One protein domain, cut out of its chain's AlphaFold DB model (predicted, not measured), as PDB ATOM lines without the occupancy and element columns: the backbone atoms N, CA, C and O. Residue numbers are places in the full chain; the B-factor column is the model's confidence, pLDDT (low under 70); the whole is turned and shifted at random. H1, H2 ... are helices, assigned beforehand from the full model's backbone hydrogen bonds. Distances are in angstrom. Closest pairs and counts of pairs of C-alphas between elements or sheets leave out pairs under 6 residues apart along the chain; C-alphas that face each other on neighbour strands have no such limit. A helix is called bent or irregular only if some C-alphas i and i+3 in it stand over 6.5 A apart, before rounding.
ATOM      1  N   ARG A   5     270.399 198.777 172.931       72.38
ATOM      2  CA  ARG A   5     271.419 199.356 173.818       72.38
ATOM      3  C   ARG A   5     271.235 198.936 175.281       72.38
ATOM      4  O   ARG A   5     272.208 198.954 176.033       72.38
ATOM      5  N   LEU A   6     270.035 198.493 175.687       64.75
ATOM      6  CA  LEU A   6     269.803 197.922 177.022       64.75
ATOM      7  C   LEU A   6     270.646 196.658 177.260       64.75
ATOM      8  O   LEU A   6     271.169 196.475 178.357       64.75
ATOM      9  N   PHE A   7     270.831 195.807 176.246       66.81
ATOM     10  CA  PHE A   7     271.608 194.566 176.379       66.81
ATOM     11  C   PHE A   7     273.117 194.809 176.516       66.81
ATOM     12  O   PHE A   7     273.842 193.936 176.987       66.81
ATOM     13  N   THR A   8     273.599 196.004 176.164       72.25
ATOM     14  CA  THR A   8     274.993 196.415 176.385       72.25
ATOM     15  C   THR A   8     275.278 196.677 177.870       72.25
ATOM     16  O   THR A   8     276.423 196.598 178.317       72.25
ATOM     17  N   HIS A   9     274.241 196.949 178.672       78.19
ATOM     18  CA  HIS A   9     274.383 197.150 180.108       78.19
ATOM     19  C   HIS A   9     274.512 195.795 180.822       78.19
ATOM     20  O   HIS A   9     273.552 195.027 180.904       78.19
ATOM     21  N   ARG A  10     275.688 195.516 181.409       76.31
ATOM     22  CA  ARG A  10     275.995 194.251 182.122       76.31
ATOM     23  C   ARG A  10     274.926 193.824 183.136       76.31
ATOM     24  O   ARG A  10     274.696 192.633 183.294       76.31
ATOM     25  N   ILE A  11     274.274 194.784 183.792       77.38
ATOM     26  CA  ILE A  11     273.216 194.546 184.787       77.38
ATOM     27  C   ILE A  11     271.968 193.924 184.139       77.38
ATOM     28  O   ILE A  11     271.396 192.975 184.674       77.38
ATOM     29  N   ILE A  12     271.570 194.420 182.966       79.56
ATOM     30  CA  ILE A  12     270.396 193.921 182.241       79.56
ATOM     31  C   ILE A  12     270.713 192.555 181.645       79.56
ATOM     32  O   ILE A  12     269.933 191.623 181.820       79.56
ATOM     33  N   LEU A  13     271.894 192.404 181.038       82.50
ATOM     34  CA  LEU A  13     272.350 191.115 180.521       82.50
ATOM     35  C   LEU A  13     272.371 190.042 181.622       82.50
ATOM     36  O   LEU A  13     271.852 188.949 181.412       82.50
ATOM     37  N   SER A  14     272.893 190.355 182.815       80.25
ATOM     38  CA  SER A  14     272.878 189.412 183.940       80.25
ATOM     39  C   SER A  14     271.466 189.054 184.406       80.25
ATOM     40  O   SER A  14     271.220 187.901 184.749       80.25
ATOM     41  N   GLY A  15     270.530 190.010 184.385       79.38
ATOM     42  CA  GLY A  15     269.133 189.757 184.737       79.38
ATOM     43  C   GLY A  15     268.437 188.849 183.723       79.38
ATOM     44  O   GLY A  15     267.732 187.923 184.112       79.38
ATOM     45  N   VAL A  16     268.693 189.062 182.430       84.12
ATOM     46  CA  VAL A  16     268.159 188.225 181.347       84.12
ATOM     47  C   VAL A  16     268.707 186.805 181.437       84.12
ATOM     48  O   VAL A  16     267.927 185.861 181.391       84.12
ATOM     49  N   VAL A  17     270.018 186.639 181.638       85.25
ATOM     50  CA  VAL A  17     270.625 185.309 181.819       85.25
ATOM     51  C   VAL A  17     270.037 184.606 183.043       85.25
ATOM     52  O   VAL A  17     269.671 183.440 182.947       85.25
ATOM     53  N   MET A  18     269.872 185.305 184.172       78.75
ATOM     54  CA  MET A  18     269.204 184.737 185.351       78.75
ATOM     55  C   MET A  18     267.771 184.290 185.051       78.75
ATOM     56  O   MET A  18     267.397 183.178 185.418       78.75
ATOM     57  N   ALA A  19     266.979 185.130 184.382       81.75
ATOM     58  CA  ALA A  19     265.599 184.810 184.034       81.75
ATOM     59  C   ALA A  19     265.518 183.609 183.082       81.75
ATOM     60  O   ALA A  19     264.710 182.711 183.295       81.75
ATOM     61  N   MET A  20     266.388 183.554 182.069       88.19
ATOM     62  CA  MET A  20     266.467 182.420 181.148       88.19
ATOM     63  C   MET A  20     266.828 181.130 181.877       88.19
ATOM     64  O   MET A  20     266.140 180.130 181.700       88.19
ATOM     65  N   THR A  21     267.859 181.149 182.725       85.56
ATOM     66  CA  THR A  21     268.252 179.976 183.516       85.56
ATOM     67  C   THR A  21     267.104 179.504 184.402       85.56
ATOM     68  O   THR A  21     266.788 178.321 184.396       85.56
ATOM     69  N   ALA A  22     266.429 180.420 185.102       80.00
ATOM     70  CA  ALA A  22     265.285 180.079 185.945       80.00
ATOM     71  C   ALA A  22     264.140 179.440 185.142       80.00
ATOM     72  O   ALA A  22     263.608 178.413 185.555       80.00
ATOM     73  N   MET A  23     263.803 180.001 183.976       84.31
ATOM     74  CA  MET A  23     262.761 179.457 183.099       84.31
ATOM     75  C   MET A  23     263.138 178.079 182.552       84.31
ATOM     76  O   MET A  23     262.306 177.180 182.555       84.31
ATOM     77  N   ILE A  24     264.391 177.888 182.129       87.56
ATOM     78  CA  ILE A  24     264.883 176.590 181.646       87.56
ATOM     79  C   ILE A  24     264.801 175.543 182.759       87.56
ATOM     80  O   ILE A  24     264.329 174.437 182.516       87.56
ATOM     81  N   THR A  25     265.230 175.880 183.977       85.50
ATOM     82  CA  THR A  25     265.158 174.963 185.121       85.50
ATOM     83  C   THR A  25     263.714 174.622 185.478       85.50
ATOM     84  O   THR A  25     263.409 173.449 185.669       85.50
ATOM     85  N   LEU A  26     262.827 175.620 185.536       83.31
ATOM     86  CA  LEU A  26     261.417 175.423 185.873       83.31
ATOM     87  C   LEU A  26     260.717 174.527 184.845       83.31
ATOM     88  O   LEU A  26     260.178 173.484 185.205       83.31
ATOM     89  N   VAL A  27     260.779 174.898 183.565       85.94
ATOM     90  CA  VAL A  27     260.123 174.148 182.483       85.94
ATOM     91  C   VAL A  27     260.753 172.766 182.321       85.94
ATOM     92  O   VAL A  27     260.048 171.782 182.120       85.94
ATOM     93  N   GLY A  28     262.079 172.662 182.444       87.56
ATOM     94  CA  GLY A  28     262.779 171.381 182.394       87.56
ATOM     95  C   GLY A  28     262.338 170.432 183.509       87.56
ATOM     96  O   GLY A  28     262.127 169.248 183.256       87.56
ATOM     97  N   PHE A  29     262.143 170.952 184.723       85.81
ATOM     98  CA  PHE A  29     261.624 170.176 185.846       85.81
ATOM     99  C   PHE A  29     260.172 169.734 185.622       85.81
ATOM    100  O   PHE A  29     259.860 168.565 185.836       85.81
ATOM    101  N   GLU A  30     259.297 170.621 185.139       84.44
ATOM    102  CA  GLU A  30     257.911 170.265 184.804       84.44
ATOM    103  C   GLU A  30     257.853 169.146 183.756       84.44
ATOM    104  O   GLU A  30     257.102 168.183 183.918       84.44
ATOM    105  N   LEU A  31     258.687 169.225 182.715       87.75
ATOM    106  CA  LEU A  31     258.772 168.187 181.690       87.75
ATOM    107  C   LEU A  31     259.262 166.852 182.256       87.75
ATOM    108  O   LEU A  31     258.654 165.825 181.961       87.75
ATOM    109  N   LEU A  32     260.313 166.856 183.080       86.62
ATOM    110  CA  LEU A  32     260.811 165.646 183.740       86.62
ATOM    111  C   LEU A  32     259.733 164.995 184.610       86.62
ATOM    112  O   LEU A  32     259.524 163.790 184.517       86.62
ATOM    113  N   MET A  33     259.010 165.788 185.402       81.06
ATOM    114  CA  MET A  33     257.958 165.277 186.278       81.06
ATOM    115  C   MET A  33     256.789 164.689 185.471       81.06
ATOM    116  O   MET A  33     256.298 163.605 185.776       81.06
ATOM    117  N   ALA A  34     256.373 165.369 184.396       79.38
ATOM    118  CA  ALA A  34     255.346 164.862 183.490       79.38
ATOM    119  C   ALA A  34     255.779 163.543 182.828       79.38
ATOM    120  O   ALA A  34     254.973 162.619 182.710       79.38
ATOM    121  N   GLN A  35     257.048 163.441 182.427       84.25
ATOM    122  CA  GLN A  35     257.618 162.222 181.859       84.25
ATOM    123  C   GLN A  35     257.685 161.089 182.884       84.25
ATOM    124  O   GLN A  35     257.339 159.961 182.551       84.25
ATOM    125  N   GLU A  36     258.075 161.360 184.125       83.62
ATOM    126  CA  GLU A  36     258.119 160.358 185.192       83.62
ATOM    127  C   GLU A  36     256.716 159.809 185.500       83.62
ATOM    128  O   GLU A  36     256.503 158.595 185.499       83.62
ATOM    129  N   LEU A  37     255.720 160.687 185.643       76.69
ATOM    130  CA  LEU A  37     254.333 160.282 185.894       76.69
ATOM    131  C   LEU A  37     253.749 159.455 184.735       76.69
ATOM    132  O   LEU A  37     253.055 158.465 184.970       76.69
ATOM    133  N   GLN A  38     254.049 159.824 183.488       75.62
ATOM    134  CA  GLN A  38     253.508 159.140 182.309       75.62
ATOM    135  C   GLN A  38     254.250 157.836 181.974       75.62
ATOM    136  O   GLN A  38     253.608 156.836 181.667       75.62
ATOM    137  N   PHE A  39     255.587 157.811 182.042       73.12
ATOM    138  CA  PHE A  39     256.395 156.661 181.613       73.12
ATOM    139  C   PHE A  39     256.780 155.705 182.747       73.12
ATOM    140  O   PHE A  39     256.943 154.516 182.484       73.12
ATOM    141  N   VAL A  40     256.927 156.184 183.989       74.88
ATOM    142  CA  VAL A  40     257.272 155.334 185.146       74.88
ATOM    143  C   VAL A  40     256.016 154.897 185.890       74.88
ATOM    144  O   VAL A  40     255.892 153.727 186.239       74.88
ATOM    145  N   HIS A  41     255.079 155.817 186.139       70.56
ATOM    146  CA  HIS A  41     253.838 155.503 186.862       70.56
ATOM    147  C   HIS A  41     252.681 155.083 185.942       70.56
ATOM    148  O   HIS A  41     251.649 154.632 186.437       70.56
ATOM    149  N   GLY A  42     252.843 155.188 184.616       72.50
ATOM    150  CA  GLY A  42     251.837 154.760 183.637       72.50
ATOM    151  C   GLY A  42     250.539 155.575 183.674       72.50
ATOM    152  O   GLY A  42     249.519 155.112 183.164       72.50
ATOM    153  N   LEU A  43     250.556 156.757 184.299       70.25
ATOM    154  CA  LEU A  43     249.383 157.616 184.428       70.25
ATOM    155  C   LEU A  43     249.010 158.224 183.078       70.25
ATOM    156  O   LEU A  43     249.870 158.582 182.268       70.25
ATOM    157  N   SER A  44     247.708 158.390 182.848       77.62
ATOM    158  CA  SER A  44     247.235 159.086 181.656       77.62
ATOM    159  C   SER A  44     247.680 160.561 181.676       77.62
ATOM    160  O   SER A  44     247.809 161.156 182.754       77.62
ATOM    161  N   PRO A  45     247.865 161.212 180.508       69.25
ATOM    162  CA  PRO A  45     248.244 162.627 180.441       69.25
ATOM    163  C   PRO A  45     247.291 163.551 181.219       69.25
ATOM    164  O   PRO A  45     247.702 164.601 181.710       69.25
ATOM    165  N   TYR A  46     246.022 163.152 181.350       72.12
ATOM    166  CA  TYR A  46     245.001 163.892 182.084       72.12
ATOM    167  C   TYR A  46     245.223 163.840 183.602       72.12
ATOM    168  O   TYR A  46     245.191 164.877 184.261       72.12
ATOM    169  N   GLU A  47     245.507 162.663 184.160       73.62
ATOM    170  CA  GLU A  47     245.749 162.498 185.599       73.62
ATOM    171  C   GLU A  47     247.063 163.147 186.036       73.62
ATOM    172  O   GLU A  47     247.098 163.817 187.068       73.62
ATOM    173  N   ALA A  48     248.116 163.032 185.220       70.81
ATOM    174  CA  ALA A  48     249.372 163.744 185.457       70.81
ATOM    175  C   ALA A  48     249.150 165.268 185.458       70.81
ATOM    176  O   ALA A  48     249.634 165.966 186.347       70.81
ATOM    177  N   GLY A  49     248.341 165.780 184.523       70.75
ATOM    178  CA  GLY A  49     247.951 167.190 184.488       70.75
ATOM    179  C   GLY A  49     247.197 167.633 185.744       70.75
ATOM    180  O   GLY A  49     247.523 168.669 186.320       70.75
ATOM    181  N   VAL A  50     246.237 166.834 186.225       79.56
ATOM    182  CA  VAL A  50     245.498 167.123 187.468       79.56
ATOM    183  C   VAL A  50     246.418 167.101 188.691       79.56
ATOM    184  O   VAL A  50     246.267 167.940 189.577       79.56
ATOM    185  N   PHE A  51     247.406 166.208 188.730       75.75
ATOM    186  CA  PHE A  51     248.394 166.159 189.809       75.75
ATOM    187  C   PHE A  51     249.345 167.366 189.798       75.75
ATOM    188  O   PHE A  51     249.770 167.835 190.852       75.75
ATOM    189  N   MET A  52     249.644 167.914 188.616       76.50
ATOM    190  CA  MET A  52     250.492 169.100 188.459       76.50
ATOM    191  C   MET A  52     249.734 170.426 188.654       76.50
ATOM    192  O   MET A  52     250.368 171.448 188.920       76.50
ATOM    193  N   LEU A  53     248.393 170.440 188.596       80.88
ATOM    194  CA  LEU A  53     247.576 171.653 188.785       80.88
ATOM    195  C   LEU A  53     247.900 172.439 190.069       80.88
ATOM    196  O   LEU A  53     248.076 173.654 189.968       80.88
ATOM    197  N   PRO A  54     248.020 171.823 191.264       79.38
ATOM    198  CA  PRO A  54     248.365 172.553 192.483       79.38
ATOM    199  C   PRO A  54     249.722 173.259 192.380       79.38
ATOM    200  O   PRO A  54     249.862 174.394 192.837       79.38
ATOM    201  N   VAL A  55     250.702 172.616 191.735       75.62
ATOM    202  CA  VAL A  55     252.037 173.184 191.497       75.62
ATOM    203  C   VAL A  55     251.951 174.362 190.529       75.62
ATOM    204  O   VAL A  55     252.521 175.415 190.807       75.62
ATOM    205  N   MET A  56     251.188 174.234 189.440       78.06
ATOM    206  CA  MET A  56     251.001 175.327 188.480       78.06
ATOM    207  C   MET A  56     250.283 176.526 189.103       78.06
ATOM    208  O   MET A  56     250.667 177.669 188.861       78.06
ATOM    209  N   VAL A  57     249.279 176.286 189.951       82.69
ATOM    210  CA  VAL A  57     248.585 177.344 190.695       82.69
ATOM    211  C   VAL A  57     249.552 178.038 191.655       82.69
ATOM    212  O   VAL A  57     249.655 179.264 191.636       82.69
ATOM    213  N   ALA A  58     250.317 177.276 192.443       78.69
ATOM    214  CA  ALA A  58     251.325 177.833 193.346       78.69
ATOM    215  C   ALA A  58     252.395 178.649 192.592       78.69
ATOM    216  O   ALA A  58     252.742 179.755 193.014       78.69
ATOM    217  N   SER A  59     252.863 178.151 191.444       74.44
ATOM    218  CA  SER A  59     253.814 178.841 190.565       74.44
ATOM    219  C   SER A  59     253.220 180.124 189.973       74.44
ATOM    220  O   SER A  59     253.865 181.172 189.994       74.44
ATOM    221  N   GLY A  60     251.955 180.105 189.548       78.44
ATOM    222  CA  GLY A  60     251.257 181.290 189.045       78.44
ATOM    223  C   GLY A  60     251.157 182.404 190.091       78.44
ATOM    224  O   GLY A  60     251.433 183.568 189.793       78.44
ATOM    225  N   PHE A  61     250.851 182.053 191.344       79.56
ATOM    226  CA  PHE A  61     250.844 183.013 192.453       79.56
ATOM    227  C   PHE A  61     252.245 183.472 192.869       79.56
ATOM    228  O   PHE A  61     252.391 184.559 193.435       79.56
ATOM    229  N   SER A  62     253.287 182.700 192.554       73.31
ATOM    230  CA  SER A  62     254.663 183.075 192.870       73.31
ATOM    231  C   SER A  62     255.117 184.336 192.127       73.31
ATOM    232  O   SER A  62     255.900 185.096 192.683       73.31
ATOM    233  N   GLY A  63     254.589 184.625 190.931       73.31
ATOM    234  CA  GLY A  63     254.984 185.788 190.125       73.31
ATOM    235  C   GLY A  63     254.723 187.136 190.819       73.31
ATOM    236  O   GLY A  63     255.673 187.889 191.059       73.31
ATOM    237  N   PRO A  64     253.469 187.453 191.196       77.06
ATOM    238  CA  PRO A  64     253.142 188.667 191.946       77.06
ATOM    239  C   PRO A  64     253.865 188.749 193.295       77.06
ATOM    240  O   PRO A  64     254.350 189.818 193.671       77.06
ATOM    241  N   ILE A  65     253.979 187.618 194.004       76.25
ATOM    242  CA  ILE A  65     254.665 187.541 195.301       76.25
ATOM    243  C   ILE A  65     256.152 187.855 195.129       76.25
ATOM    244  O   ILE A  65     256.678 188.704 195.844       76.25
ATOM    245  N   ALA A  66     256.821 187.239 194.155       67.00
ATOM    246  CA  ALA A  66     258.220 187.483 193.836       67.00
ATOM    247  C   ALA A  66     258.453 188.926 193.377       67.00
ATOM    248  O   ALA A  66     259.418 189.546 193.817       67.00
ATOM    249  N   GLY A  67     257.552 189.501 192.575       68.31
ATOM    250  CA  GLY A  67     257.605 190.914 192.191       68.31
ATOM    251  C   GLY A  67     257.538 191.855 193.399       68.31
ATOM    252  O   GLY A  67     258.368 192.757 193.527       68.31
ATOM    253  N   ALA A  68     256.613 191.597 194.330       73.75
ATOM    254  CA  ALA A  68     256.488 192.355 195.578       73.75
ATOM    255  C   ALA A  68     257.687 192.153 196.526       73.75
ATOM    256  O   ALA A  68     258.099 193.076 197.234       73.75
ATOM    257  N   LEU A  69     258.275 190.955 196.538       66.19
ATOM    258  CA  LEU A  69     259.458 190.636 197.335       66.19
ATOM    259  C   LEU A  69     260.701 191.338 196.775       66.19
ATOM    260  O   LEU A  69     261.454 191.948 197.528       66.19
ATOM    261  N   VAL A  70     260.883 191.331 195.450       66.31
ATOM    262  CA  VAL A  70     261.987 192.017 194.759       66.31
ATOM    263  C   VAL A  70     261.899 193.527 194.951       66.31
ATOM    264  O   VAL A  70     262.931 194.158 195.184       66.31
ATOM    265  N   SER A  71     260.693 194.108 194.928       65.75
ATOM    266  CA  SER A  71     260.519 195.546 195.165       65.75
ATOM    267  C   SER A  71     260.840 195.964 196.605       65.75
ATOM    268  O   SER A  71     261.175 197.123 196.829       65.75
ATOM    269  N   ARG A  72     260.734 195.049 197.583       68.75
ATOM    270  CA  ARG A  72     260.994 195.339 199.008       68.75
ATOM    271  C   ARG A  72     262.395 194.953 199.488       68.75
ATOM    272  O   ARG A  72     262.950 195.655 200.323       68.75
ATOM    273  N   LEU A  73     262.954 193.848 198.994       66.69
ATOM    274  CA  LEU A  73     264.214 193.258 199.480       66.69
ATOM    275  C   LEU A  73     265.370 193.390 198.478       66.69
ATOM    276  O   LEU A  73     266.523 193.148 198.826       66.69
ATOM    277  N   GLY A  74     265.083 193.800 197.241       64.31
ATOM    278  CA  GLY A  74     266.068 193.928 196.175       64.31
ATOM    279  C   GLY A  74     266.374 192.598 195.478       64.31
ATOM    280  O   GLY A  74     266.409 191.524 196.080       64.31
ATOM    281  N   LEU A  75     266.643 192.686 194.171       64.44
ATOM    282  CA  LEU A  75     266.836 191.543 193.268       64.44
ATOM    283  C   LEU A  75     267.892 190.540 193.767       64.44
ATOM    284  O   LEU A  75     267.727 189.334 193.616       64.44
ATOM    285  N   ARG A  76     268.966 191.036 194.396       65.94
ATOM    286  CA  ARG A  76     270.072 190.207 194.895       65.94
ATOM    287  C   ARG A  76     269.645 189.244 195.998       65.94
ATOM    288  O   ARG A  76     270.010 188.076 195.916       65.94
ATOM    289  N   LEU A  77     268.892 189.717 196.993       68.44
ATOM    290  CA  LEU A  77     268.451 188.915 198.142       68.44
ATOM    291  C   LEU A  77     267.411 187.874 197.729       68.44
ATOM    292  O   LEU A  77     267.486 186.730 198.164       68.44
ATOM    293  N   VAL A  78     266.488 188.240 196.839       68.12
ATOM    294  CA  VAL A  78     265.475 187.299 196.338       68.12
ATOM    295  C   VAL A  78     266.106 186.230 195.445       68.12
ATOM    296  O   VAL A  78     265.782 185.056 195.587       68.12
ATOM    297  N   ALA A  79     267.054 186.598 194.578       67.12
ATOM    298  CA  ALA A  79     267.739 185.632 193.722       67.12
ATOM    299  C   ALA A  79     268.651 184.675 194.514       67.12
ATOM    300  O   ALA A  79     268.636 183.473 194.258       67.12
ATOM    301  N   THR A  80     269.411 185.177 195.498       74.19
ATOM    302  CA  THR A  80     270.220 184.303 196.374       74.19
ATOM    303  C   THR A  80     269.351 183.455 197.293       74.19
ATOM    304  O   THR A  80     269.640 182.275 197.456       74.19
ATOM    305  N   GLY A  81     268.258 184.007 197.828       76.56
ATOM    306  CA  GLY A  81     267.276 183.258 198.608       76.56
ATOM    307  C   GLY A  81     266.634 182.131 197.799       76.56
ATOM    308  O   GLY A  81     266.593 181.002 198.270       76.56
ATOM    309  N   GLY A  82     266.217 182.405 196.559       68.44
ATOM    310  CA  GLY A  82     265.663 181.400 195.649       68.44
ATOM    311  C   GLY A  82     266.668 180.305 195.292       68.44
ATOM    312  O   GLY A  82     266.342 179.128 195.394       68.44
ATOM    313  N   MET A  83     267.914 180.665 194.959       72.50
ATOM    314  CA  MET A  83     268.966 179.673 194.693       72.50
ATOM    315  C   MET A  83     269.301 178.826 195.927       72.50
ATOM    316  O   MET A  83     269.485 177.617 195.798       72.50
ATOM    317  N   ALA A  84     269.348 179.428 197.120       77.50
ATOM    318  CA  ALA A  84     269.570 178.703 198.369       77.50
ATOM    319  C   ALA A  84     268.405 177.755 198.686       77.50
ATOM    320  O   ALA A  84     268.636 176.616 199.083       77.50
ATOM    321  N   LEU A  85     267.163 178.192 198.456       77.06
ATOM    322  CA  LEU A  85     265.976 177.365 198.652       77.06
ATOM    323  C   LEU A  85     265.954 176.176 197.682       77.06
ATOM    324  O   LEU A  85     265.708 175.051 198.105       77.06
ATOM    325  N   SER A  86     266.286 176.396 196.404       72.31
ATOM    326  CA  SER A  86     266.398 175.320 195.413       72.31
ATOM    327  C   SER A  86     267.505 174.323 195.768       72.31
ATOM    328  O   SER A  86     267.303 173.116 195.642       72.31
ATOM    329  N   ALA A  87     268.653 174.799 196.265       76.00
ATOM    330  CA  ALA A  87     269.731 173.933 196.742       76.00
ATOM    331  C   ALA A  87     269.301 173.091 197.958       76.00
ATOM    332  O   ALA A  87     269.567 171.890 198.007       76.00
ATOM    333  N   LEU A  88     268.584 173.699 198.908       78.94
ATOM    334  CA  LEU A  88     268.028 173.000 200.069       78.94
ATOM    335  C   LEU A  88     266.977 171.965 199.661       78.94
ATOM    336  O   LEU A  88     266.973 170.870 200.211       78.94
ATOM    337  N   SER A  89     266.131 172.276 198.678       72.06
ATOM    338  CA  SER A  89     265.106 171.351 198.187       72.06
ATOM    339  C   SER A  89     265.717 170.105 197.543       72.06
ATOM    340  O   SER A  89     265.217 169.005 197.754       72.06
ATOM    341  N   PHE A  90     266.824 170.253 196.809       67.06
ATOM    342  CA  PHE A  90     267.561 169.113 196.256       67.06
ATOM    343  C   PHE A  90     268.301 168.305 197.329       67.06
ATOM    344  O   PHE A  90     268.376 167.084 197.226       67.06
ATOM    345  N   MET A  91     268.831 168.953 198.373       71.75
ATOM    346  CA  MET A  91     269.442 168.241 199.504       71.75
ATOM    347  C   MET A  91     268.411 167.516 200.375       71.75
ATOM    348  O   MET A  91     268.737 166.475 200.936       71.75
ATOM    349  N   ALA A  92     267.191 168.042 200.477       61.25
ATOM    350  CA  ALA A  92     266.097 167.442 201.239       61.25
ATOM    351  C   ALA A  92     265.469 166.214 200.556       61.25
ATOM    352  O   ALA A  92     264.724 165.490 201.204       61.25
ATOM    353  N   TRP A  93     265.763 165.975 199.272       52.44
ATOM    354  CA  TRP A  93     265.296 164.802 198.521       52.44
ATOM    355  C   TRP A  93     266.228 163.575 198.658       52.44
ATOM    356  O   TRP A  93     266.030 162.564 197.988       52.44
TER     357      TRP A  93
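This is residues 5 to 93 of the 94 residues of the protein "Methyl viologen resistance protein SmvA" of Salmonella enterica I (UniProt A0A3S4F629). Two long helices, H2 and H3, fold back on each other as a hairpin that touches near its link and opens away from it, and a shorter helix, H4, folds back from the far end of H3, giving a loose zigzag of three helices whose centres make a triangle. H1 is a short turn before H2. The printed part has 89 residues, with four named helices in the order H1, H2, H3, H4 and no named strand; the class is all helix. The whole is loose, with a radius of gyration of the C-alphas of 16.1 A, and elongated, spanning 48 by 27 by 25 A.

H1, residues 5 to 8, is close to but not clearly touching H2, residues 10 to 39; their closest C-alphas, of Phe 7 and Leu 13, are 5.4 A apart. H2 and H3, residues 45 to 73, form a helical hairpin with a shallow tilt of 21 degrees, opposite ways. They touch through residues 34 to 38 and 45 to 49 alone, closest at the C-alphas of Leu 37 and Ala 48, 6.1 A. H3 has a kink of 45 degrees near residue 52 and is irregular, but only just: C-alphas 51 and 54 are 6.9 A apart. H3 and H4, residues 75 to 91, form a second helical hairpin, opposite ways at 36 degrees, a tilt only just steep. They touch through residues 66 to 70 and 77 to 78 alone, closest at the C-alphas of Val 70 and Val 78, 6.1 A. H2 and H4 are near each other, while H1 is apart from H3 and H4. Every O i to N i+4 pair is within hydrogen-bond range in H2 and H4, and 21 of 25 are in H3; H1 is too short for such a pair.

H1 begins at C-alpha 5, (271.419, 199.356, 173.818). H2 measures 42.4 A from first to last C-alpha, ending at C-alpha 39, (256.395, 156.661, 181.613). H3 measures 39.4 A. H4 measures 24.3 A and ends at C-alpha 91, (269.442, 168.241, 199.504).

The C-alphas farthest apart, of Arg 5 and Gly 42, are 49.7 A apart. The printed part has no cut, and its three links are tight. Residues 8 to 14, 60 to 65 and 84 to 93 stand free. The mean pLDDT of the printed part is 75.6, and 20 residues are under 70, among them 69 to 79.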